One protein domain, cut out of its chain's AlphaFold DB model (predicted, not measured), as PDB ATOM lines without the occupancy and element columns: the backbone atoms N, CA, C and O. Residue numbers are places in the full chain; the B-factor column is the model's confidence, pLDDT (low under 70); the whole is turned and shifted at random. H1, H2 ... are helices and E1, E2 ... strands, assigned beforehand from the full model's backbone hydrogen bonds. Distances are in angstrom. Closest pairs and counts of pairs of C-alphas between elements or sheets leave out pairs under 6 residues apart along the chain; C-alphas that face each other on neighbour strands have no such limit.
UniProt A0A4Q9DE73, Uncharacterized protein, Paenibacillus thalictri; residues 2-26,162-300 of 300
ATOM      1  N   VAL A   2     -41.225  43.263 -18.237       60.91
ATOM      2  CA  VAL A   2     -39.978  42.740 -18.834       60.91
ATOM      3  C   VAL A   2     -40.146  41.239 -19.051       60.91
ATOM      4  O   VAL A   2     -40.341  40.496 -18.091       60.91
ATOM      5  N   THR A   3     -40.126  40.789 -20.304       79.88
ATOM      6  CA  THR A   3     -40.179  39.356 -20.610       79.88
ATOM      7  C   THR A   3     -38.833  38.728 -20.249       79.88
ATOM      8  O   THR A   3     -37.786  39.244 -20.638       79.88
ATOM      9  N   THR A   4     -38.851  37.628 -19.496       87.31
ATOM     10  CA  THR A   4     -37.635  36.909 -19.088       87.31
ATOM     11  C   THR A   4     -37.794  35.405 -19.255       87.31
ATOM     12  O   THR A   4     -38.905  34.900 -19.110       87.31
ATOM     13  N   ILE A   5     -36.689  34.688 -19.468       89.12
ATOM     14  CA  ILE A   5     -36.637  33.216 -19.398       89.12
ATOM     15  C   ILE A   5     -35.710  32.764 -18.270       89.12
ATOM     16  O   ILE A   5     -34.768  33.472 -17.924       89.12
ATOM     17  N   ASP A   6     -35.976  31.596 -17.687       88.44
ATOM     18  CA  ASP A   6     -35.096  30.993 -16.685       88.44
ATOM     19  C   ASP A   6     -34.009  30.165 -17.365       88.44
ATOM     20  O   ASP A   6     -34.307  29.211 -18.083       88.44
ATOM     21  N   VAL A   7     -32.750  30.534 -17.146       85.88
ATOM     22  CA  VAL A   7     -31.594  29.824 -17.694       85.88
ATOM     23  C   VAL A   7     -30.762  29.126 -16.626       85.88
ATOM     24  O   VAL A   7     -29.675  28.647 -16.938       85.88
ATOM     25  N   SER A   8     -31.262  29.020 -15.391       82.44
ATOM     26  CA  SER A   8     -30.522  28.448 -14.257       82.44
ATOM     27  C   SER A   8     -30.007  27.036 -14.541       82.44
ATOM     28  O   SER A   8     -28.871  26.714 -14.203       82.44
ATOM     29  N   ALA A   9     -30.798  26.226 -15.252       81.06
ATOM     30  CA  ALA A   9     -30.427  24.870 -15.664       81.06
ATOM     31  C   ALA A   9     -29.259  24.815 -16.670       81.06
ATOM     32  O   ALA A   9     -28.616  23.779 -16.807       81.06
ATOM     33  N   PHE A  10     -28.981  25.914 -17.377       81.31
ATOM     34  CA  PHE A  10     -27.877  26.022 -18.333       81.31
ATOM     35  C   PHE A  10     -26.633  26.678 -17.728       81.31
ATOM     36  O   PHE A  10     -25.591  26.702 -18.384       81.31
ATOM     37  N   ILE A  11     -26.719  27.243 -16.517       77.19
ATOM     38  CA  ILE A  11     -25.572  27.883 -15.872       77.19
ATOM     39  C   ILE A  11     -24.573  26.796 -15.499       77.19
ATOM     40  O   ILE A  11     -24.829  25.948 -14.642       77.19
ATOM     41  N   TYR A  12     -23.406  26.836 -16.136       66.50
ATOM     42  CA  TYR A  12     -22.333  25.913 -15.814       66.50
ATOM     43  C   TYR A  12     -21.776  26.238 -14.427       66.50
ATOM     44  O   TYR A  12     -21.077  27.233 -14.227       66.50
ATOM     45  N   ASN A  13     -22.087  25.363 -13.472       52.19
ATOM     46  CA  ASN A  13     -21.428  25.307 -12.177       52.19
ATOM     47  C   ASN A  13     -20.176  24.421 -12.273       52.19
ATOM     48  O   ASN A  13     -20.115  23.506 -13.091       52.19
ATOM     49  N   LEU A  14     -19.187  24.717 -11.423       47.44
ATOM     50  CA  LEU A  14     -17.781  24.261 -11.378       47.44
ATOM     51  C   LEU A  14     -17.475  22.746 -11.526       47.44
ATOM     52  O   LEU A  14     -16.309  22.367 -11.439       47.44
ATOM     53  N   HIS A  15     -18.455  21.877 -11.777       44.72
ATOM     54  CA  HIS A  15     -18.297  20.420 -11.863       44.72
ATOM     55  C   HIS A  15     -18.279  19.854 -13.295       44.72
ATOM     56  O   HIS A  15     -17.968  18.679 -13.475       44.72
ATOM     57  N   GLY A  16     -18.530  20.677 -14.320       54.03
ATOM     58  CA  GLY A  16     -18.330  20.323 -15.730       54.03
ATOM     59  C   GLY A  16     -17.558  21.419 -16.458       54.03
ATOM     60  O   GLY A  16     -17.874  22.598 -16.311       54.03
ATOM     61  N   LYS A  17     -16.528  21.061 -17.239       59.00
ATOM     62  CA  LYS A  17     -15.839  22.049 -18.082       59.00
ATOM     63  C   LYS A  17     -16.786  22.459 -19.216       59.00
ATOM     64  O   LYS A  17     -17.236  21.572 -19.943       59.00
ATOM     65  N   PRO A  18     -17.099  23.754 -19.384       66.75
ATOM     66  CA  PRO A  18     -17.859  24.190 -20.545       66.75
ATOM     67  C   PRO A  18     -17.064  23.848 -21.813       66.75
ATOM     68  O   PRO A  18     -15.859  24.077 -21.869       66.75
ATOM     69  N   SER A  19     -17.727  23.247 -22.803       74.56
ATOM     70  CA  SER A  19     -17.093  22.869 -24.070       74.56
ATOM     71  C   SER A  19     -17.099  24.068 -25.010       74.56
ATOM     72  O   SER A  19     -18.101  24.339 -25.676       74.56
ATOM     73  N   PHE A  20     -15.980  24.786 -25.061       89.94
ATOM     74  CA  PHE A  20     -15.740  25.798 -26.080       89.94
ATOM     75  C   PHE A  20     -14.800  25.253 -27.147       89.94
ATOM     76  O   PHE A  20     -13.967  24.384 -26.902       89.94
ATOM     77  N   GLU A  21     -14.922  25.775 -28.362       92.38
ATOM     78  CA  GLU A  21     -14.006  25.440 -29.440       92.38
ATOM     79  C   GLU A  21     -13.361  26.702 -30.004       92.38
ATOM     80  O   GLU A  21     -14.037  27.591 -30.527       92.38
ATOM     81  N   VAL A  22     -12.031  26.763 -29.937       92.25
ATOM     82  CA  VAL A  22     -11.259  27.862 -30.516       92.25
ATOM     83  C   VAL A  22     -11.038  27.614 -32.005       92.25
ATOM     84  O   VAL A  22     -10.288  26.731 -32.422       92.25
ATOM     85  N   VAL A  23     -11.669  28.445 -32.827       94.00
ATOM     86  CA  VAL A  23     -11.651  28.355 -34.282       94.00
ATOM     87  C   VAL A  23     -10.642  29.347 -34.852       94.00
ATOM     88  O   VAL A  23     -10.722  30.555 -34.630       94.00
ATOM     89  N   LYS A  24      -9.679  28.843 -35.630       92.12
ATOM     90  CA  LYS A  24      -8.673  29.682 -36.311       92.12
ATOM     91  C   LYS A  24      -9.270  30.481 -37.470       92.12
ATOM     92  O   LYS A  24      -8.863  31.610 -37.719       92.12
ATOM     93  N   GLN A  25     -10.209  29.869 -38.183       91.94
ATOM     94  CA  GLN A  25     -10.825  30.432 -39.377       91.94
ATOM     95  C   GLN A  25     -12.136  31.141 -39.041       91.94
ATOM     96  O   GLN A  25     -12.994  30.624 -38.326       91.94
ATOM     97  N   TRP A  26     -12.312  32.315 -39.619       92.75
ATOM     98  CA  TRP A  26     -13.510  33.129 -39.504       92.75
ATOM     99  C   TRP A  26     -13.726  33.857 -40.827       92.75
ATOM    100  O   TRP A  26     -12.826  33.915 -41.666       92.75
ATOM    101  N   LYS A 162     -16.976  27.570 -38.256       95.56
ATOM    102  CA  LYS A 162     -17.732  26.446 -37.685       95.56
ATOM    103  C   LYS A 162     -19.111  26.822 -37.134       95.56
ATOM    104  O   LYS A 162     -19.974  25.955 -37.071       95.56
ATOM    105  N   ALA A 163     -19.355  28.096 -36.816       96.00
ATOM    106  CA  ALA A 163     -20.667  28.561 -36.356       96.00
ATOM    107  C   ALA A 163     -21.723  28.544 -37.478       96.00
ATOM    108  O   ALA A 163     -22.919  28.413 -37.221       96.00
ATOM    109  N   VAL A 164     -21.284  28.642 -38.737       95.75
ATOM    110  CA  VAL A 164     -22.150  28.589 -39.919       95.75
ATOM    111  C   VAL A 164     -21.623  27.517 -40.867       95.75
ATOM    112  O   VAL A 164     -20.730  27.765 -41.681       95.75
ATOM    113  N   THR A 165     -22.145  26.298 -40.741       94.62
ATOM    114  CA  THR A 165     -21.783  25.177 -41.620       94.62
ATOM    115  C   THR A 165     -22.674  25.140 -42.860       94.62
ATOM    116  O   THR A 165     -23.750  25.740 -42.884       94.62
ATOM    117  N   LYS A 166     -22.242  24.424 -43.902       93.88
ATOM    118  CA  LYS A 166     -23.027  24.276 -45.137       93.88
ATOM    119  C   LYS A 166     -24.379  23.620 -44.846       93.88
ATOM    120  O   LYS A 166     -25.402  24.042 -45.366       93.88
ATOM    121  N   GLU A 167     -24.393  22.657 -43.930       93.44
ATOM    122  CA  GLU A 167     -25.572  21.907 -43.494       93.44
ATOM    123  C   GLU A 167     -26.628  22.811 -42.851       93.44
ATOM    124  O   GLU A 167     -27.816  22.588 -43.073       93.44
ATOM    125  N   ARG A 168     -26.212  23.855 -42.113       95.12
ATOM    126  CA  ARG A 168     -27.122  24.869 -41.539       95.12
ATOM    127  C   ARG A 168     -27.741  25.765 -42.615       95.12
ATOM    128  O   ARG A 168     -28.834  26.295 -42.425       95.12
ATOM    129  N   LEU A 169     -27.052  25.917 -43.746       95.00
ATOM    130  CA  LEU A 169     -27.478  26.747 -44.871       95.00
ATOM    131  C   LEU A 169     -28.285  25.980 -45.925       95.00
ATOM    132  O   LEU A 169     -28.924  26.624 -46.751       95.00
ATOM    133  N   ARG A 170     -28.333  24.643 -45.878       94.38
ATOM    134  CA  ARG A 170     -29.047  23.826 -46.872       94.38
ATOM    135  C   ARG A 170     -30.524  24.196 -47.032       94.38
ATOM    136  O   ARG A 170     -31.246  24.429 -46.064       94.38
ATOM    137  N   ASN A 171     -30.978  24.146 -48.277       91.94
ATOM    138  CA  ASN A 171     -32.353  24.293 -48.721       91.94
ATOM    139  C   ASN A 171     -33.120  22.962 -48.601       91.94
ATOM    140  O   ASN A 171     -33.643  22.437 -49.577       91.94
ATOM    141  N   THR A 172     -33.176  22.386 -47.400       91.38
ATOM    142  CA  THR A 172     -34.035  21.221 -47.118       91.38
ATOM    143  C   THR A 172     -35.095  21.591 -46.083       91.38
ATOM    144  O   THR A 172     -34.823  22.439 -45.228       91.38
ATOM    145  N   PRO A 173     -36.288  20.967 -46.096       91.25
ATOM    146  CA  PRO A 173     -37.325  21.248 -45.102       91.25
ATOM    147  C   PRO A 173     -36.826  21.096 -43.658       91.25
ATOM    148  O   PRO A 173     -37.008  22.001 -42.846       91.25
ATOM    149  N   GLY A 174     -36.101  20.011 -43.356       92.88
ATOM    150  CA  GLY A 174     -35.559  19.760 -42.016       92.88
ATOM    151  C   GLY A 174     -34.537  20.811 -41.569       92.88
ATOM    152  O   GLY A 174     -34.606  21.308 -40.439       92.88
ATOM    153  N   THR A 175     -33.627  21.220 -42.463       92.88
ATOM    154  CA  THR A 175     -32.683  22.304 -42.162       92.88
ATOM    155  C   THR A 175     -33.417  23.626 -41.999       92.88
ATOM    156  O   THR A 175     -33.137  24.338 -41.044       92.88
ATOM    157  N   ARG A 176     -34.375  23.967 -42.863       90.62
ATOM    158  CA  ARG A 176     -35.119  25.232 -42.766       90.62
ATOM    159  C   ARG A 176     -35.989  25.313 -41.518       90.62
ATOM    160  O   ARG A 176     -36.123  26.393 -40.961       90.62
ATOM    161  N   GLN A 177     -36.532  24.197 -41.038       91.94
ATOM    162  CA  GLN A 177     -37.274  24.160 -39.778       91.94
ATOM    163  C   GLN A 177     -36.345  24.323 -38.565       91.94
ATOM    164  O   GLN A 177     -36.685  25.003 -37.594       91.94
ATOM    165  N   THR A 178     -35.157  23.715 -38.617       93.88
ATOM    166  CA  THR A 178     -34.183  23.729 -37.515       93.88
ATOM    167  C   THR A 178     -33.396  25.038 -37.470       93.88
ATOM    168  O   THR A 178     -33.319  25.686 -36.435       93.88
ATOM    169  N   TRP A 179     -32.859  25.472 -38.597       94.69
ATOM    170  CA  TRP A 179     -31.997  26.636 -38.761       94.69
ATOM    171  C   TRP A 179     -32.656  27.666 -39.666       94.69
ATOM    172  O   TRP A 179     -32.063  28.040 -40.665       94.69
ATOM    173  N   ASN A 180     -33.880  28.104 -39.362       91.81
ATOM    174  CA  ASN A 180     -34.545  29.149 -40.149       91.81
ATOM    175  C   ASN A 180     -33.747  30.467 -40.169       91.81
ATOM    176  O   ASN A 180     -32.838  30.693 -39.366       91.81
ATOM    177  N   ASP A 181     -34.109  31.355 -41.089       90.06
ATOM    178  CA  ASP A 181     -33.342  32.579 -41.333       90.06
ATOM    179  C   ASP A 181     -33.382  33.523 -40.129       90.06
ATOM    180  O   ASP A 181     -32.369  34.133 -39.807       90.06
ATOM    181  N   ARG A 182     -34.486  33.538 -39.369       89.62
ATOM    182  CA  ARG A 182     -34.573  34.244 -38.082       89.62
ATOM    183  C   ARG A 182     -33.499  33.767 -37.103       89.62
ATOM    184  O   ARG A 182     -32.768  34.589 -36.564       89.62
ATOM    185  N   ARG A 183     -33.358  32.453 -36.896       94.00
ATOM    186  CA  ARG A 183     -32.336  31.859 -36.010       94.00
ATOM    187  C   ARG A 183     -30.921  32.156 -36.497       94.00
ATOM    188  O   ARG A 183     -30.049  32.423 -35.677       94.00
ATOM    189  N   LEU A 184     -30.691  32.135 -37.811       94.44
ATOM    190  CA  LEU A 184     -29.393  32.482 -38.395       94.44
ATOM    191  C   LEU A 184     -29.062  33.972 -38.210       94.44
ATOM    192  O   LEU A 184     -27.974  34.284 -37.733       94.44
ATOM    193  N   LYS A 185     -29.992  34.888 -38.517       93.06
ATOM    194  CA  LYS A 185     -29.835  36.335 -38.283       93.06
ATOM    195  C   LYS A 185     -29.582  36.619 -36.794       93.06
ATOM    196  O   LYS A 185     -28.649  37.345 -36.463       93.06
ATOM    197  N   PHE A 186     -30.329  35.965 -35.899       94.62
ATOM    198  CA  PHE A 186     -30.154  36.068 -34.447       94.62
ATOM    199  C   PHE A 186     -28.765  35.595 -33.995       94.62
ATOM    200  O   PHE A 186     -28.071  36.316 -33.284       94.62
ATOM    201  N   LEU A 187     -28.321  34.418 -34.460       96.50
ATOM    202  CA  LEU A 187     -26.980  33.886 -34.198       96.50
ATOM    203  C   LEU A 187     -25.897  34.891 -34.613       96.50
ATOM    204  O   LEU A 187     -25.003  35.188 -33.824       96.50
ATOM    205  N   LEU A 188     -25.981  35.428 -35.834       95.62
ATOM    206  CA  LEU A 188     -25.014  36.400 -36.348       95.62
ATOM    207  C   LEU A 188     -25.024  37.702 -35.539       95.62
ATOM    208  O   LEU A 188     -23.955  38.208 -35.204       95.62
ATOM    209  N   MET A 189     -26.201  38.218 -35.175       93.75
ATOM    210  CA  MET A 189     -26.305  39.416 -34.341       93.75
ATOM    211  C   MET A 189     -25.700  39.205 -32.952       93.75
ATOM    212  O   MET A 189     -25.013  40.090 -32.456       93.75
ATOM    213  N   LEU A 190     -25.850  38.029 -32.339       95.75
ATOM    214  CA  LEU A 190     -25.161  37.729 -31.080       95.75
ATOM    215  C   LEU A 190     -23.633  37.720 -31.236       95.75
ATOM    216  O   LEU A 190     -22.934  38.251 -30.373       95.75
ATOM    217  N   TYR A 191     -23.099  37.189 -32.344       95.62
ATOM    218  CA  TYR A 191     -21.666  37.315 -32.650       95.62
ATOM    219  C   TYR A 191     -21.238  38.775 -32.838       95.62
ATOM    220  O   TYR A 191     -20.136  39.128 -32.427       95.62
ATOM    221  N   ALA A 192     -22.102  39.635 -33.389       92.62
ATOM    222  CA  ALA A 192     -21.827  41.068 -33.540       92.62
ATOM    223  C   ALA A 192     -21.647  41.796 -32.201       92.62
ATOM    224  O   ALA A 192     -21.016  42.849 -32.161       92.62
ATOM    225  N   HIS A 193     -22.204  41.240 -31.124       93.62
ATOM    226  CA  HIS A 193     -22.130  41.779 -29.767       93.62
ATOM    227  C   HIS A 193     -21.184  40.984 -28.855       93.62
ATOM    228  O   HIS A 193     -21.146  41.225 -27.647       93.62
ATOM    229  N   CYS A 194     -20.418  40.038 -29.409       93.75
ATOM    230  CA  CYS A 194     -19.453  39.239 -28.666       93.75
ATOM    231  C   CYS A 194     -18.077  39.913 -28.671       93.75
ATOM    232  O   CYS A 194     -17.380  39.921 -29.684       93.75
ATOM    233  N   HIS A 195     -17.662  40.431 -27.515       91.12
ATOM    234  CA  HIS A 195     -16.338  41.019 -27.316       91.12
ATOM    235  C   HIS A 195     -15.679  40.370 -26.106       91.12
ATOM    236  O   HIS A 195     -15.830  40.821 -24.971       91.12
ATOM    237  N   ILE A 196     -14.943  39.290 -26.357       89.88
ATOM    238  CA  ILE A 196     -14.326  38.467 -25.312       89.88
ATOM    239  C   ILE A 196     -13.400  39.290 -24.403       89.88
ATOM    240  O   ILE A 196     -13.476  39.163 -23.186       89.88
ATOM    241  N   GLU A 197     -12.601  40.184 -24.979       87.69
ATOM    242  CA  GLU A 197     -11.652  41.048 -24.258       87.69
ATOM    243  C   GLU A 197     -12.303  41.952 -23.210       87.69
ATOM    244  O   GLU A 197     -11.740  42.173 -22.141       87.69
ATOM    245  N   TYR A 198     -13.496  42.464 -23.509       88.69
ATOM    246  CA  TYR A 198     -14.156  43.480 -22.690       88.69
ATOM    247  C   TYR A 198     -15.264  42.892 -21.828       88.69
ATOM    248  O   TYR A 198     -15.435  43.289 -20.676       88.69
ATOM    249  N   PHE A 199     -16.008  41.932 -22.373       92.44
ATOM    250  CA  PHE A 199     -17.208  41.382 -21.755       92.44
ATOM    251  C   PHE A 199     -17.076  39.900 -21.402       92.44
ATOM    252  O   PHE A 199     -17.969  39.359 -20.762       92.44
ATOM    253  N   GLY A 200     -16.001  39.215 -21.805       89.81
ATOM    254  CA  GLY A 200     -15.851  37.767 -21.610       89.81
ATOM    255  C   GLY A 200     -16.789  36.920 -22.483       89.81
ATOM    256  O   GLY A 200     -16.810  35.695 -22.345       89.81
ATOM    257  N   GLY A 201     -17.561  37.553 -23.372       94.12
ATOM    258  CA  GLY A 201     -18.615  36.958 -24.191       94.12
ATOM    259  C   GLY A 201     -19.491  38.044 -24.823       94.12
ATOM    260  O   GLY A 201     -18.979  39.077 -25.258       94.12
ATOM    261  N   ILE A 202     -20.802  37.811 -24.880       95.69
ATOM    262  CA  ILE A 202     -21.787  38.789 -25.356       95.69
ATOM    263  C   ILE A 202     -21.930  39.927 -24.338       95.69
ATOM    264  O   ILE A 202     -21.974  39.687 -23.134       95.69
ATOM    265  N   ASP A 203     -22.017  41.164 -24.824       94.69
ATOM    266  CA  ASP A 203     -22.267  42.345 -23.994       94.69
ATOM    267  C   ASP A 203     -23.520  42.167 -23.115       94.69
ATOM    268  O   ASP A 203     -24.624  41.921 -23.611       94.69
ATOM    269  N   LYS A 204     -23.359  42.351 -21.799       92.56
ATOM    270  CA  LYS A 204     -24.439  42.212 -20.809       92.56
ATOM    271  C   LYS A 204     -25.585  43.207 -20.993       92.56
ATOM    272  O   LYS A 204     -26.667  43.000 -20.455       92.56
ATOM    273  N   ARG A 205     -25.342  44.306 -21.716       93.25
ATOM    274  CA  ARG A 205     -26.383  45.270 -22.092       93.25
ATOM    275  C   ARG A 205     -27.336  44.690 -23.130       93.25
ATOM    276  O   ARG A 205     -28.485  45.088 -23.151       93.25
ATOM    277  N   ILE A 206     -26.861  43.752 -23.951       95.06
ATOM    278  CA  ILE A 206     -27.644  43.081 -24.994       95.06
ATOM    279  C   ILE A 206     -28.344  41.844 -24.435       95.06
ATOM    280  O   ILE A 206     -29.518  41.617 -24.718       95.06
ATOM    281  N   VAL A 207     -27.623  41.052 -23.634       95.44
ATOM    282  CA  VAL A 207     -28.148  39.862 -22.954       95.44
ATOM    283  C   VAL A 207     -27.816  39.961 -21.471       95.44
ATOM    284  O   VAL A 207     -26.678  39.726 -21.069       95.44
ATOM    285  N   SER A 208     -28.810  40.284 -20.650       94.25
ATOM    286  CA  SER A 208     -28.638  40.385 -19.201       94.25
ATOM    287  C   SER A 208     -29.126  39.105 -18.536       94.25
ATOM    288  O   SER A 208     -30.251  38.682 -18.779       94.25
ATOM    289  N   ILE A 209     -28.300  38.494 -17.684       94.25
ATOM    290  CA  ILE A 209     -28.674  37.345 -16.853       94.25
ATOM    291  C   ILE A 209     -28.468  37.749 -15.396       94.25
ATOM    292  O   ILE A 209     -27.349  38.057 -14.980       94.25
ATOM    293  N   ASN A 210     -29.550  37.785 -14.620       90.62
ATOM    294  CA  ASN A 210     -29.475  38.143 -13.207       90.62
ATOM    295  C   ASN A 210     -28.959  36.962 -12.348       90.62
ATOM    296  O   ASN A 210     -28.898  35.828 -12.830       90.62
ATOM    297  N   PRO A 211     -28.608  37.184 -11.065       86.00
ATOM    298  CA  PRO A 211     -28.115  36.114 -10.189       86.00
ATOM    299  C   PRO A 211     -29.100  34.957  -9.966       86.00
ATOM    300  O   PRO A 211     -28.673  33.845  -9.677       86.00
ATOM    301  N   ALA A 212     -30.404  35.197 -10.134       86.69
ATOM    302  CA  ALA A 212     -31.444  34.168 -10.084       86.69
ATOM    303  C   ALA A 212     -31.604  33.407 -11.418       86.69
ATOM    304  O   ALA A 212     -32.588  32.699 -11.607       86.69
ATOM    305  N   GLY A 213     -30.689  33.610 -12.374       86.38
ATOM    306  CA  GLY A 213     -30.704  32.955 -13.677       86.38
ATOM    307  C   GLY A 213     -31.811  33.436 -14.614       86.38
ATOM    308  O   GLY A 213     -32.073  32.778 -15.615       86.38
ATOM    309  N   LYS A 214     -32.462  34.574 -14.349       92.56
ATOM    310  CA  LYS A 214     -33.428  35.157 -15.289       92.56
ATOM    311  C   LYS A 214     -32.701  35.964 -16.354       92.56
ATOM    312  O   LYS A 214     -31.960  36.894 -16.035       92.56
ATOM    313  N   MET A 215     -32.939  35.603 -17.609       93.44
ATOM    314  CA  MET A 215     -32.380  36.252 -18.786       93.44
ATOM    315  C   MET A 215     -33.384  37.226 -19.403       93.44
ATOM    316  O   MET A 215     -34.539  36.859 -19.615       93.44
ATOM    317  N   SER A 216     -32.921  38.422 -19.757       94.00
ATOM    318  CA  SER A 216     -33.625  39.397 -20.593       94.00
ATOM    319  C   SER A 216     -32.760  39.822 -21.782       94.00
ATOM    320  O   SER A 216     -31.531  39.704 -21.758       94.00
ATOM    321  N   LEU A 217     -33.418  40.312 -22.832       94.75
ATOM    322  CA  LEU A 217     -32.782  40.850 -24.033       94.75
ATOM    323  C   LEU A 217     -33.060  42.345 -24.140       94.75
ATOM    324  O   LEU A 217     -34.128  42.802 -23.732       94.75
ATOM    325  N   ASP A 218     -32.114  43.080 -24.711       94.62
ATOM    326  CA  ASP A 218     -32.301  44.484 -25.066       94.62
ATOM    327  C   ASP A 218     -33.425  44.660 -26.103       94.62
ATOM    328  O   ASP A 218     -33.530  43.903 -27.075       94.62
ATOM    329  N   GLU A 219     -34.265  45.677 -25.912       91.31
ATOM    330  CA  GLU A 219     -35.374  45.967 -26.827       91.31
ATOM    331  C   GLU A 219     -34.860  46.454 -28.185       91.31
ATOM    332  O   GLU A 219     -35.383  46.042 -29.220       91.31
ATOM    333  N   GLY A 220     -33.783  47.248 -28.200       89.94
ATOM    334  CA  GLY A 220     -33.128  47.699 -29.428       89.94
ATOM    335  C   GLY A 220     -32.534  46.540 -30.232       89.94
ATOM    336  O   GLY A 220     -32.642  46.502 -31.458       89.94
ATOM    337  N   PHE A 221     -31.958  45.542 -29.562       90.88
ATOM    338  CA  PHE A 221     -31.518  44.294 -30.186       90.88
ATOM    339  C   PHE A 221     -32.683  43.540 -30.845       90.88
ATOM    340  O   PHE A 221     -32.544  43.082 -31.981       90.88
ATOM    341  N   CYS A 222     -33.832  43.440 -30.171       91.38
ATOM    342  CA  CYS A 222     -35.027  42.797 -30.725       91.38
ATOM    343  C   CYS A 222     -35.593  43.576 -31.924       91.38
ATOM    344  O   CYS A 222     -35.905  42.974 -32.952       91.38
ATOM    345  N   TYR A 223     -35.650  44.908 -31.816       88.12
ATOM    346  CA  TYR A 223     -36.090  45.810 -32.881       88.12
ATOM    347  C   TYR A 223     -35.220  45.677 -34.135       88.12
ATOM    348  O   TYR A 223     -35.736  45.487 -35.231       88.12
ATOM    349  N   ASN A 224     -33.895  45.665 -33.971       85.56
ATOM    350  CA  ASN A 224     -32.948  45.501 -35.075       85.56
ATOM    351  C   ASN A 224     -33.141  44.195 -35.861       85.56
ATOM    352  O   ASN A 224     -32.795  44.139 -37.037       85.56
ATOM    353  N   LEU A 225     -33.661  43.154 -35.208       86.56
ATOM    354  CA  LEU A 225     -33.951  41.850 -35.802       86.56
ATOM    355  C   LEU A 225     -35.402  41.708 -36.286       86.56
ATOM    356  O   LEU A 225     -35.758  40.628 -36.761       86.56
ATOM    357  N   ASN A 226     -36.224  42.752 -36.136       86.62
ATOM    358  CA  ASN A 226     -37.657  42.756 -36.427       86.62
ATOM    359  C   ASN A 226     -38.403  41.570 -35.784       86.62
ATOM    360  O   ASN A 226     -39.119  40.800 -36.428       86.62
ATOM    361  N   VAL A 227     -38.172  41.356 -34.485       87.81
ATOM    362  CA  VAL A 227     -38.830  40.297 -33.710       87.81
ATOM    363  C   VAL A 227     -39.370  40.833 -32.394       87.81
ATOM    364  O   VAL A 227     -38.766  41.695 -31.760       87.81
ATOM    365  N   SER A 228     -40.490  40.270 -31.935       90.56
ATOM    366  CA  SER A 228     -40.983  40.562 -30.590       90.56
ATOM    367  C   SER A 228     -39.996  40.059 -29.523       90.56
ATOM    368  O   SER A 228     -39.351  39.022 -29.731       90.56
ATOM    369  N   PRO A 229     -39.918  40.707 -28.344       90.88
ATOM    370  CA  PRO A 229     -39.081  40.234 -27.239       90.88
ATOM    371  C   PRO A 229     -39.366  38.779 -26.837       90.88
ATOM    372  O   PRO A 229     -38.447  38.014 -26.553       90.88
ATOM    373  N   SER A 230     -40.632  38.350 -26.884       90.56
ATOM    374  CA  SER A 230     -41.015  36.960 -26.611       90.56
ATOM    375  C   SER A 230     -40.438  35.981 -27.640       90.56
ATOM    376  O   SER A 230     -39.826  34.984 -27.262       90.56
ATOM    377  N   ALA A 231     -40.550  36.281 -28.938       91.56
ATOM    378  CA  ALA A 231     -39.988  35.446 -30.000       91.56
ATOM    379  C   ALA A 231     -38.450  35.432 -29.979       91.56
ATOM    380  O   ALA A 231     -37.829  34.403 -30.277       91.56
ATOM    381  N   ALA A 232     -37.836  36.559 -29.610       93.62
ATOM    382  CA  ALA A 232     -36.400  36.687 -29.399       93.62
ATOM    383  C   ALA A 232     -35.923  35.764 -28.265       93.62
ATOM    384  O   ALA A 232     -34.987  34.987 -28.449       93.62
ATOM    385  N   LEU A 233     -36.623  35.766 -27.128       93.56
ATOM    386  CA  LEU A 233     -36.320  34.892 -25.996       93.56
ATOM    387  C   LEU A 233     -36.527  33.410 -26.321       93.56
ATOM    388  O   LEU A 233     -35.659  32.603 -26.004       93.56
ATOM    389  N   THR A 234     -37.601  33.039 -27.024       93.12
ATOM    390  CA  THR A 234     -37.788  31.655 -27.497       93.12
ATOM    391  C   THR A 234     -36.659  31.214 -28.434       93.12
ATOM    392  O   THR A 234     -36.210  30.067 -28.395       93.12
ATOM    393  N   THR A 235     -36.165  32.125 -29.277       95.50
ATOM    394  CA  THR A 235     -35.015  31.858 -30.151       95.50
ATOM    395  C   THR A 235     -33.734  31.664 -29.338       95.50
ATOM    396  O   THR A 235     -32.981  30.727 -29.604       95.50
ATOM    397  N   MET A 236     -33.512  32.497 -28.320       95.12
ATOM    398  CA  MET A 236     -32.373  32.385 -27.411       95.12
ATOM    399  C   MET A 236     -32.394  31.077 -26.612       95.12
ATOM    400  O   MET A 236     -31.391  30.367 -26.559       95.12
ATOM    401  N   GLU A 237     -33.545  30.706 -26.050       93.38
ATOM    402  CA  GLU A 237     -33.721  29.436 -25.344       93.38
ATOM    403  C   GLU A 237     -33.413  28.241 -26.253       93.38
ATOM    404  O   GLU A 237     -32.713  27.304 -25.866       93.38
ATOM    405  N   TRP A 238     -33.880  28.286 -27.502       94.50
ATOM    406  CA  TRP A 238     -33.563  27.257 -28.486       94.50
ATOM    407  C   TRP A 238     -32.053  27.156 -28.753       94.50
ATOM    408  O   TRP A 238     -31.518  26.047 -28.801       94.50
ATOM    409  N   LEU A 239     -31.352  28.289 -28.882       95.44
ATOM    410  CA  LEU A 239     -29.898  28.327 -29.088       95.44
ATOM    411  C   LEU A 239     -29.124  27.760 -27.886       95.44
ATOM    412  O   LEU A 239     -28.169  27.004 -28.081       95.44
ATOM    413  N   LEU A 240     -29.564  28.062 -26.659       93.38
ATOM    414  CA  LEU A 240     -29.022  27.488 -25.420       93.38
ATOM    415  C   LEU A 240     -29.192  25.966 -25.388       93.38
ATOM    416  O   LEU A 240     -28.227  25.238 -25.170       93.38
ATOM    417  N   ARG A 241     -30.396  25.465 -25.695       91.69
ATOM    418  CA  ARG A 241     -30.684  24.018 -25.755       91.69
ATOM    419  C   ARG A 241     -29.874  23.295 -26.833       91.69
ATOM    420  O   ARG A 241     -29.558  22.120 -26.676       91.69
ATOM    421  N   LYS A 242     -29.528  23.974 -27.932       92.19
ATOM    422  CA  LYS A 242     -28.622  23.447 -28.970       92.19
ATOM    423  C   LYS A 242     -27.142  23.529 -28.591       92.19
ATOM    424  O   LYS A 242     -26.309  23.013 -29.334       92.19
ATOM    425  N   GLY A 243     -26.815  24.137 -27.451       91.44
ATOM    426  CA  GLY A 243     -25.444  24.323 -26.987       91.44
ATOM    427  C   GLY A 243     -24.651  25.294 -27.856       91.44
ATOM    428  O   GLY A 243     -23.431  25.199 -27.909       91.44
ATOM    429  N   GLU A 244     -25.317  26.202 -28.575       94.38
ATOM    430  CA  GLU A 244     -24.644  27.218 -29.398       94.38
ATOM    431  C   GLU A 244     -24.055  28.337 -28.544       94.38
ATOM    432  O   GLU A 244     -23.093  28.992 -28.949       94.38
ATOM    433  N   PHE A 245     -24.621  28.531 -27.354       93.88
ATOM    434  CA  PHE A 245     -24.154  29.476 -26.360       93.88
ATOM    435  C   PHE A 245     -24.198  28.861 -24.968       93.88
ATOM    436  O   PHE A 245     -25.040  28.015 -24.669       93.88
ATOM    437  N   VAL A 246     -23.288  29.320 -24.119       91.56
ATOM    438  CA  VAL A 246     -23.055  28.791 -22.782       91.56
ATOM    439  C   VAL A 246     -23.034  29.952 -21.783       91.56
ATOM    440  O   VAL A 246     -22.227  30.869 -21.955       91.56
ATOM    441  N   PRO A 247     -23.901  29.958 -20.756       92.12
ATOM    442  CA  PRO A 247     -23.810  30.906 -19.650       92.12
ATOM    443  C   PRO A 247     -22.598  30.593 -18.762       92.12
ATOM    444  O   PRO A 247     -22.458  29.478 -18.258       92.12
ATOM    445  N   VAL A 248     -21.729  31.584 -18.554       90.00
ATOM    446  CA  VAL A 248     -20.484  31.468 -17.781       90.00
ATOM    447  C   VAL A 248     -20.423  32.551 -16.714       90.00
ATOM    448  O   VAL A 248     -20.622  33.733 -16.996       90.00
ATOM    449  N   ARG A 249     -20.087  32.158 -15.483       90.50
ATOM    450  CA  ARG A 249     -19.813  33.093 -14.387       90.50
ATOM    451  C   ARG A 249     -18.436  33.729 -14.576       90.50
ATOM    452  O   ARG A 249     -17.424  33.032 -14.666       90.50
ATOM    453  N   CYS A 250     -18.405  35.053 -14.614       90.62
ATOM    454  CA  CYS A 250     -17.219  35.852 -14.893       90.62
ATOM    455  C   CYS A 250     -17.043  36.940 -13.829       90.62
ATOM    456  O   CYS A 250     -18.020  37.530 -13.366       90.62
ATOM    457  N   TYR A 251     -15.795  37.248 -13.488       92.25
ATOM    458  CA  TYR A 251     -15.450  38.417 -12.688       92.25
ATOM    459  C   TYR A 251     -15.146  39.621 -13.572       92.25
ATOM    460  O   TYR A 251     -14.564  39.495 -14.651       92.25
ATOM    461  N   PHE A 252     -15.506  40.800 -13.073       91.56
ATOM    462  CA  PHE A 252     -15.304  42.085 -13.722       91.56
ATOM    463  C   PHE A 252     -14.637  43.070 -12.771       91.56
ATOM    464  O   PHE A 252     -15.053  43.200 -11.621       91.56
ATOM    465  N   LEU A 253     -13.666  43.823 -13.282       90.44
ATOM    466  CA  LEU A 253     -13.038  44.941 -12.585       90.44
ATOM    467  C   LEU A 253     -13.348  46.223 -13.355       90.44
ATOM    468  O   LEU A 253     -13.002  46.344 -14.527       90.44
ATOM    469  N   ARG A 254     -14.030  47.178 -12.710       88.81
ATOM    470  CA  ARG A 254     -14.435  48.458 -13.335       88.81
ATOM    471  C   ARG A 254     -15.180  48.278 -14.672       88.81
ATOM    472  O   ARG A 254     -15.013  49.057 -15.600       88.81
ATOM    473  N   GLY A 255     -16.005  47.234 -14.769       87.00
ATOM    474  CA  GLY A 255     -16.816  46.943 -15.956       87.00
ATOM    475  C   GLY A 255     -16.094  46.199 -17.083       87.00
ATOM    476  O   GLY A 255     -16.757  45.823 -18.043       87.00
ATOM    477  N   VAL A 256     -14.794  45.923 -16.945       89.62
ATOM    478  CA  VAL A 256     -14.012  45.123 -17.896       89.62
ATOM    479  C   VAL A 256     -13.879  43.698 -17.371       89.62
ATOM    480  O   VAL A 256     -13.681  43.488 -16.170       89.62
ATOM    481  N   TYR A 257     -14.013  42.720 -18.263       91.31
ATOM    482  CA  TYR A 257     -13.788  41.310 -17.967       91.31
ATOM    483  C   TYR A 257     -12.415  41.107 -17.312       91.31
ATOM    484  O   TYR A 257     -11.412  41.654 -17.759       91.31
ATOM    485  N   TYR A 258     -12.379  40.347 -16.220       90.44
ATOM    486  CA  TYR A 258     -11.163  40.057 -15.453       90.44
ATOM    487  C   TYR A 258     -10.773  38.573 -15.502       90.44
ATOM    488  O   TYR A 258      -9.601  38.225 -15.327       90.44
ATOM    489  N   GLY A 259     -11.750  37.700 -15.743       90.12
ATOM    490  CA  GLY A 259     -11.546  36.268 -15.906       90.12
ATOM    491  C   GLY A 259     -12.732  35.439 -15.431       90.12
ATOM    492  O   GLY A 259     -13.678  35.956 -14.834       90.12
ATOM    493  N   ASP A 260     -12.679  34.135 -15.681       89.81
ATOM    494  CA  ASP A 260     -13.751  33.220 -15.285       89.81
ATOM    495  C   ASP A 260     -13.690  32.894 -13.781       89.81
ATOM    496  O   ASP A 260     -12.609  32.782 -13.176       89.81
ATOM    497  N   VAL A 261     -14.861  32.727 -13.160       88.44
ATOM    498  CA  VAL A 261     -14.971  32.314 -11.751       88.44
ATOM    499  C   VAL A 261     -14.320  30.937 -11.572       88.44
ATOM    500  O   VAL A 261     -14.534  30.028 -12.366       88.44
ATOM    501  N   GLY A 262     -13.480  30.777 -10.546       84.62
ATOM    502  CA  GLY A 262     -12.686  29.557 -10.321       84.62
ATOM    503  C   GLY A 262     -11.344  29.504 -11.068       84.62
ATOM    504  O   GLY A 262     -10.537  28.613 -10.810       84.62
ATOM    505  N   LYS A 263     -11.062  30.466 -11.958       84.56
ATOM    506  CA  LYS A 263      -9.728  30.689 -12.557       84.56
ATOM    507  C   LYS A 263      -9.037  31.948 -12.042       84.56
ATOM    508  O   LYS A 263      -7.833  32.109 -12.233       84.56
ATOM    509  N   CYS A 264      -9.786  32.819 -11.373       80.38
ATOM    510  CA  CYS A 264      -9.280  34.015 -10.713       80.38
ATOM    511  C   CYS A 264      -9.148  33.788  -9.208       80.38
ATOM    512  O   CYS A 264      -9.992  33.118  -8.611       80.38
ATOM    513  N   LYS A 265      -8.162  34.433  -8.575       79.50
ATOM    514  CA  LYS A 265      -8.206  34.637  -7.122       79.50
ATOM    515  C   LYS A 265      -9.305  35.662  -6.796       79.50
ATOM    516  O   LYS A 265      -9.361  36.680  -7.495       79.50
ATOM    517  N   PRO A 266     -10.148  35.423  -5.777       70.50
ATOM    518  CA  PRO A 266     -11.140  36.398  -5.341       70.50
ATOM    519  C   PRO A 266     -10.456  37.709  -4.937       70.50
ATOM    520  O   PRO A 266      -9.419  37.692  -4.276       70.50
ATOM    521  N   ASN A 267     -11.031  38.834  -5.343       79.81
ATOM    522  CA  ASN A 267     -10.634  40.172  -4.917       79.81
ATOM    523  C   ASN A 267     -11.933  40.947  -4.601       79.81
ATOM    524  O   ASN A 267     -12.868  40.843  -5.398       79.81
ATOM    525  N   PRO A 268     -12.017  41.676  -3.468       83.56
ATOM    526  CA  PRO A 268     -13.214  42.425  -3.065       83.56
ATOM    527  C   PRO A 268     -13.753  43.403  -4.120       83.56
ATOM    528  O   PRO A 268     -14.955  43.638  -4.181       83.56
ATOM    529  N   ASP A 269     -12.882  43.938  -4.977       89.19
ATOM    530  CA  ASP A 269     -13.255  44.892  -6.028       89.19
ATOM    531  C   ASP A 269     -13.903  44.224  -7.254       89.19
ATOM    532  O   ASP A 269     -14.375  44.909  -8.172       89.19
ATOM    533  N   LEU A 270     -13.899  42.888  -7.313       90.12
ATOM    534  CA  LEU A 270     -14.444  42.136  -8.435       90.12
ATOM    535  C   LEU A 270     -15.948  41.955  -8.291       90.12
ATOM    536  O   LEU A 270     -16.450  41.429  -7.300       90.12
ATOM    537  N   LYS A 271     -16.673  42.315  -9.350       91.38
ATOM    538  CA  LYS A 271     -18.104  42.036  -9.471       91.38
ATOM    539  C   LYS A 271     -18.312  40.778 -10.288       91.38
ATOM    540  O   LYS A 271     -17.738  40.633 -11.365       91.38
ATOM    541  N   GLU A 272     -19.144  39.884  -9.782       91.50
ATOM    542  CA  GLU A 272     -19.530  38.688 -10.511       91.50
ATOM    543  C   GLU A 272     -20.733  38.966 -11.417       91.50
ATOM    544  O   GLU A 272     -21.721  39.571 -10.997       91.50
ATOM    545  N   HIS A 273     -20.657  38.502 -12.661       91.88
ATOM    546  CA  HIS A 273     -21.762  38.519 -13.610       91.88
ATOM    547  C   HIS A 273     -21.825  37.200 -14.381       91.88
ATOM    548  O   HIS A 273     -20.798  36.568 -14.638       91.88
ATOM    549  N   ILE A 274     -23.028  36.803 -14.792       93.00
ATOM    550  CA  ILE A 274     -23.224  35.679 -15.709       93.00
ATOM    551  C   ILE A 274     -23.277  36.246 -17.125       93.00
ATOM    552  O   ILE A 274     -24.095  37.114 -17.421       93.00
ATOM    553  N   ILE A 275     -22.393  35.758 -17.990       93.50
ATOM    554  CA  ILE A 275     -22.261  36.203 -19.376       93.50
ATOM    555  C   ILE A 275     -22.545  35.042 -20.309       93.50
ATOM    556  O   ILE A 275     -22.114  33.915 -20.071       93.50
ATOM    557  N   LEU A 276     -23.240  35.322 -21.406       94.19
ATOM    558  CA  LEU A 276     -23.457  34.344 -22.455       94.19
ATOM    559  C   LEU A 276     -22.257  34.313 -23.414       94.19
ATOM    560  O   LEU A 276     -21.889  35.336 -23.989       94.19
ATOM    561  N   ARG A 277     -21.648  33.141 -23.611       93.31
ATOM    562  CA  ARG A 277     -20.481  32.953 -24.485       93.31
ATOM    563  C   ARG A 277     -20.810  32.008 -25.648       93.31
ATOM    564  O   ARG A 277     -21.391  30.954 -25.397       93.31
ATOM    565  N   PRO A 278     -20.459  32.333 -26.907       95.31
ATOM    566  CA  PRO A 278     -20.654  31.414 -28.026       95.31
ATOM    567  C   PRO A 278     -19.828  30.132 -27.868       95.31
ATOM    568  O   PRO A 278     -18.718  30.165 -27.347       95.31
ATOM    569  N   LYS A 279     -20.325  29.007 -28.388       94.38
ATOM    570  CA  LYS A 279     -19.579  27.740 -28.430       94.38
ATOM    571  C   LYS A 279     -18.281  27.856 -29.230       94.38
ATOM    572  O   LYS A 279     -17.250  27.330 -28.823       94.38
ATOM    573  N   TYR A 280     -18.339  28.523 -30.380       95.31
ATOM    574  CA  TYR A 280     -17.199  28.703 -31.272       95.31
ATOM    575  C   TYR A 280     -16.590  30.085 -31.046       95.31
ATOM    576  O   TYR A 280     -17.231  31.101 -31.302       95.31
ATOM    577  N   LEU A 281     -15.345  30.132 -30.586       93.19
ATOM    578  CA  LEU A 281     -14.647  31.370 -30.243       93.19
ATOM    579  C   LEU A 281     -13.494  31.588 -31.218       93.19
ATOM    580  O   LEU A 281     -12.844  30.634 -31.637       93.19
ATOM    581  N   ILE A 282     -13.237  32.828 -31.626       92.06
ATOM    582  CA  ILE A 282     -12.255  33.080 -32.683       92.06
ATOM    583  C   ILE A 282     -10.854  33.165 -32.081       92.06
ATOM    584  O   ILE A 282     -10.614  33.938 -31.170       92.06
ATOM    585  N   LYS A 283      -9.885  32.412 -32.608       89.75
ATOM    586  CA  LYS A 283      -8.533  32.343 -32.028       89.75
ATOM    587  C   LYS A 283      -7.869  33.713 -31.824       89.75
ATOM    588  O   LYS A 283      -7.308  33.960 -30.763       89.75
ATOM    589  N   HIS A 284      -7.939  34.599 -32.815       85.38
ATOM    590  CA  HIS A 284      -7.219  35.874 -32.758       85.38
ATOM    591  C   HIS A 284      -7.708  36.790 -31.624       85.38
ATOM    592  O   HIS A 284      -6.927  37.604 -31.146       85.38
ATOM    593  N   THR A 285      -8.954  36.633 -31.153       84.75
ATOM    594  CA  THR A 285      -9.455  37.405 -30.007       84.75
ATOM    595  C   THR A 285      -8.816  36.962 -28.695       84.75
ATOM    596  O   THR A 285      -8.854  37.711 -27.739       84.75
ATOM    597  N   PHE A 286      -8.234  35.758 -28.619       82.44
ATOM    598  CA  PHE A 286      -7.479  35.288 -27.446       82.44
ATOM    599  C   PHE A 286      -6.004  35.659 -27.498       82.44
ATOM    600  O   PHE A 286      -5.367  35.832 -26.462       82.44
ATOM    601  N   ASP A 287      -5.461  35.751 -28.709       84.69
ATOM    602  CA  ASP A 287      -4.055  36.075 -28.931       84.69
ATOM    603  C   ASP A 287      -3.782  37.592 -28.842       84.69
ATOM    604  O   ASP A 287      -2.616  38.009 -28.909       84.69
ATOM    605  N   SER A 288      -4.828  38.409 -28.671       84.81
ATOM    606  CA  SER A 288      -4.736  39.863 -28.534       84.81
ATOM    607  C   SER A 288      -3.961  40.292 -27.287       84.81
ATOM    608  O   SER A 288      -3.826  39.559 -26.300       84.81
ATOM    609  N   LEU A 289      -3.401  41.501 -27.337       85.44
ATOM    610  CA  LEU A 289      -2.645  42.066 -26.218       85.44
ATOM    611  C   LEU A 289      -3.556  42.326 -25.015       85.44
ATOM    612  O   LEU A 289      -3.136  42.148 -23.876       85.44
ATOM    613  N   GLU A 290      -4.801  42.710 -25.275       86.38
ATOM    614  CA  GLU A 290      -5.865  42.916 -24.302       86.38
ATOM    615  C   GLU A 290      -6.155  41.619 -23.544       86.38
ATOM    616  O   GLU A 290      -6.049  41.609 -22.316       86.38
ATOM    617  N   MET A 291      -6.399  40.503 -24.245       85.38
ATOM    618  CA  MET A 291      -6.624  39.213 -23.582       85.38
ATOM    619  C   MET A 291      -5.411  38.723 -22.797       85.38
ATOM    620  O   MET A 291      -5.569  38.138 -21.727       85.38
ATOM    621  N   LYS A 292      -4.189  38.985 -23.273       84.44
ATOM    622  CA  LYS A 292      -2.959  38.606 -22.556       84.44
ATOM    623  C   LYS A 292      -2.792  39.327 -21.214       84.44
ATOM    624  O   LYS A 292      -2.085  38.816 -20.348       84.44
ATOM    625  N   LYS A 293      -3.437  40.483 -21.019       84.06
ATOM    626  CA  LYS A 293      -3.438  41.224 -19.744       84.06
ATOM    627  C   LYS A 293      -4.419  40.641 -18.717       84.06
ATOM    628  O   LYS A 293      -4.338  40.989 -17.538       84.06
ATOM    629  N   ILE A 294      -5.330  39.763 -19.138       83.50
ATOM    630  CA  ILE A 294      -6.357  39.168 -18.280       83.50
ATOM    631  C   ILE A 294      -5.719  38.129 -17.353       83.50
ATOM    632  O   ILE A 294      -5.181  37.110 -17.788       83.50
ATOM    633  N   LYS A 295      -5.775  38.394 -16.042       69.81
ATOM    634  CA  LYS A 295      -5.127  37.562 -15.015       69.81
ATOM    635  C   LYS A 295      -5.844  36.228 -14.800       69.81
ATOM    636  O   LYS A 295      -5.187  35.226 -14.519       69.81
ATOM    637  N   GLY A 296      -7.170  36.197 -14.929       70.31
ATOM    638  CA  GLY A 296      -7.948  34.966 -14.886       70.31
ATOM    639  C   GLY A 296      -8.157  34.397 -16.276       70.31
ATOM    640  O   GLY A 296      -8.993  34.886 -17.028       70.31
ATOM    641  N   ARG A 297      -7.404  33.358 -16.640       72.56
ATOM    642  CA  ARG A 297      -7.581  32.710 -17.947       72.56
ATOM    643  C   ARG A 297      -9.010  32.176 -18.094       72.56
ATOM    644  O   ARG A 297      -9.577  31.642 -17.143       72.56
ATOM    645  N   MET A 298      -9.551  32.292 -19.299       81.12
ATOM    646  CA  MET A 298     -10.869  31.776 -19.660       81.12
ATOM    647  C   MET A 298     -10.905  30.236 -19.623       81.12
ATOM    648  O   MET A 298      -9.896  29.585 -19.911       81.12
ATOM    649  N   PHE A 299     -12.058  29.642 -19.301       75.69
ATOM    650  CA  PHE A 299     -12.327  28.234 -19.597       75.69
ATOM    651  C   PHE A 299     -12.444  28.043 -21.111       75.69
ATOM    652  O   PHE A 299     -13.241  28.718 -21.762       75.69
ATOM    653  N   ILE A 300     -11.652  27.116 -21.647       70.81
ATOM    654  CA  ILE A 300     -11.714  26.646 -23.032       70.81
ATOM    655  C   ILE A 300     -11.888  25.133 -22.992       70.81
ATOM    656  O   ILE A 300     -11.180  24.500 -22.167       70.81
TER     657      ILE A 300
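This is residues 2 to 26 and 162 to 300 of the 300 residues of an uncharacterized protein of Paenibacillus thalictri (UniProt A0A4Q9DE73). A strongly twisted sheet of three strands, E5, E4 and E6, makes the middle; the small hairpin of E2 and E3 packs on it with E2 beside E6, and H6 lies beyond, next to E3. H4 packs on E5 with H7 and H8 next to it, H1 and H2 lie farthest out, and E7 leads on from E6 to pair with E1. The printed part has 164 residues, with eight named helices and seven named strands in the order E1 H1 H2 H3 H4 E2 E3 H5 H6 E4 E5 E6 E7 H7 H8; the class is mixed, and the main sheet, E5 E4 E6, is antiparallel. The whole is compact, with a radius of gyration of the C-alphas of 15.9 A and spans of 51 by 38 by 30 A.

Residues 2 to 20 hold no named element; of them, 5 to 6 pair antiparallel with residues 214 to 215 of E3, residues 214 to 217. E1, residues 21 to 23, is parallel to E7, residues 280 to 282, with N 23 and O 281 within hydrogen-bond range at 2.8 A. H1, residues 166 to 169, and H2, residues 173 to 178, touch only at the corner, and only just, with 3 pairs of C-alphas within 8 A, the closest being those of Arg 168 and Thr 175, 6.2 A apart. H3, residues 181 to 192, only grazes the sheet of E5, residues 256 to 260, E4, residues 245 to 253, and E6, residues 271 to 278. H4, residues 196 to 199, is only just at the sheet's level, with a height over the sheet of 3.9 A. E2, residues 207 to 209, and E3 form an antiparallel hairpin, with N 208 and O 216 at 3.0 A; the closest C-alphas of E2 and E6, those of Ile 209 and Ile 274, are 5.8 A apart. H5, residues 219 to 224, and H6, residues 229 to 241, touch only at the corner, and only just, with 3 pairs of C-alphas within 8 A, the closest being those of Cys 222 and Pro 229, 5.9 A apart. H6 only grazes the sheet, with its residues 236 to 240. E4 bends by 57 degrees at residue 249; it is antiparallel to E6, with N 246 and O 277 at 2.8 A, and forms a hairpin with E5, with N 251 and O 259 at 2.8 A. H7, residues 283 to 287, touches H4, the closest C-alphas being those of Ile 196 and Thr 285, 6.8 A apart. H8, residues 289 to 292, only just touches H4, with 3 pairs of C-alphas within 8 A, the closest being those of Glu 197 and Met 291, 5.4 A apart. Every O i to N i+4 pair is within hydrogen-bond range in H2, H3, H5, H6 and H7; H1, H4 and H8 are too short for one, and the single O i to N i+3 pair is within range in H1 and H8 but not in H4.

E1 begins at C-alpha 21, (-14.006, 25.440, -29.440). From first to last C-alpha, H3 measures 16.3 A, H6 18.3 A, E4 23.5 A and E6 21.5 A. H8 ends at C-alpha 292, (-2.959, 38.606, -22.556).

The two C-alphas farthest apart, those of Thr 172 and Pro 268, are 53.1 A apart. Residues 27 to 161 are not printed, and C-alphas 26 and 162 are 8.1 A apart across this cut. Of the links that are printed whole, H4 to E2 and E5 to E6 are short and the others tight. The mean pLDDT of the printed part is 88.2, with residues 2, 12 to 18 and 295 under 70.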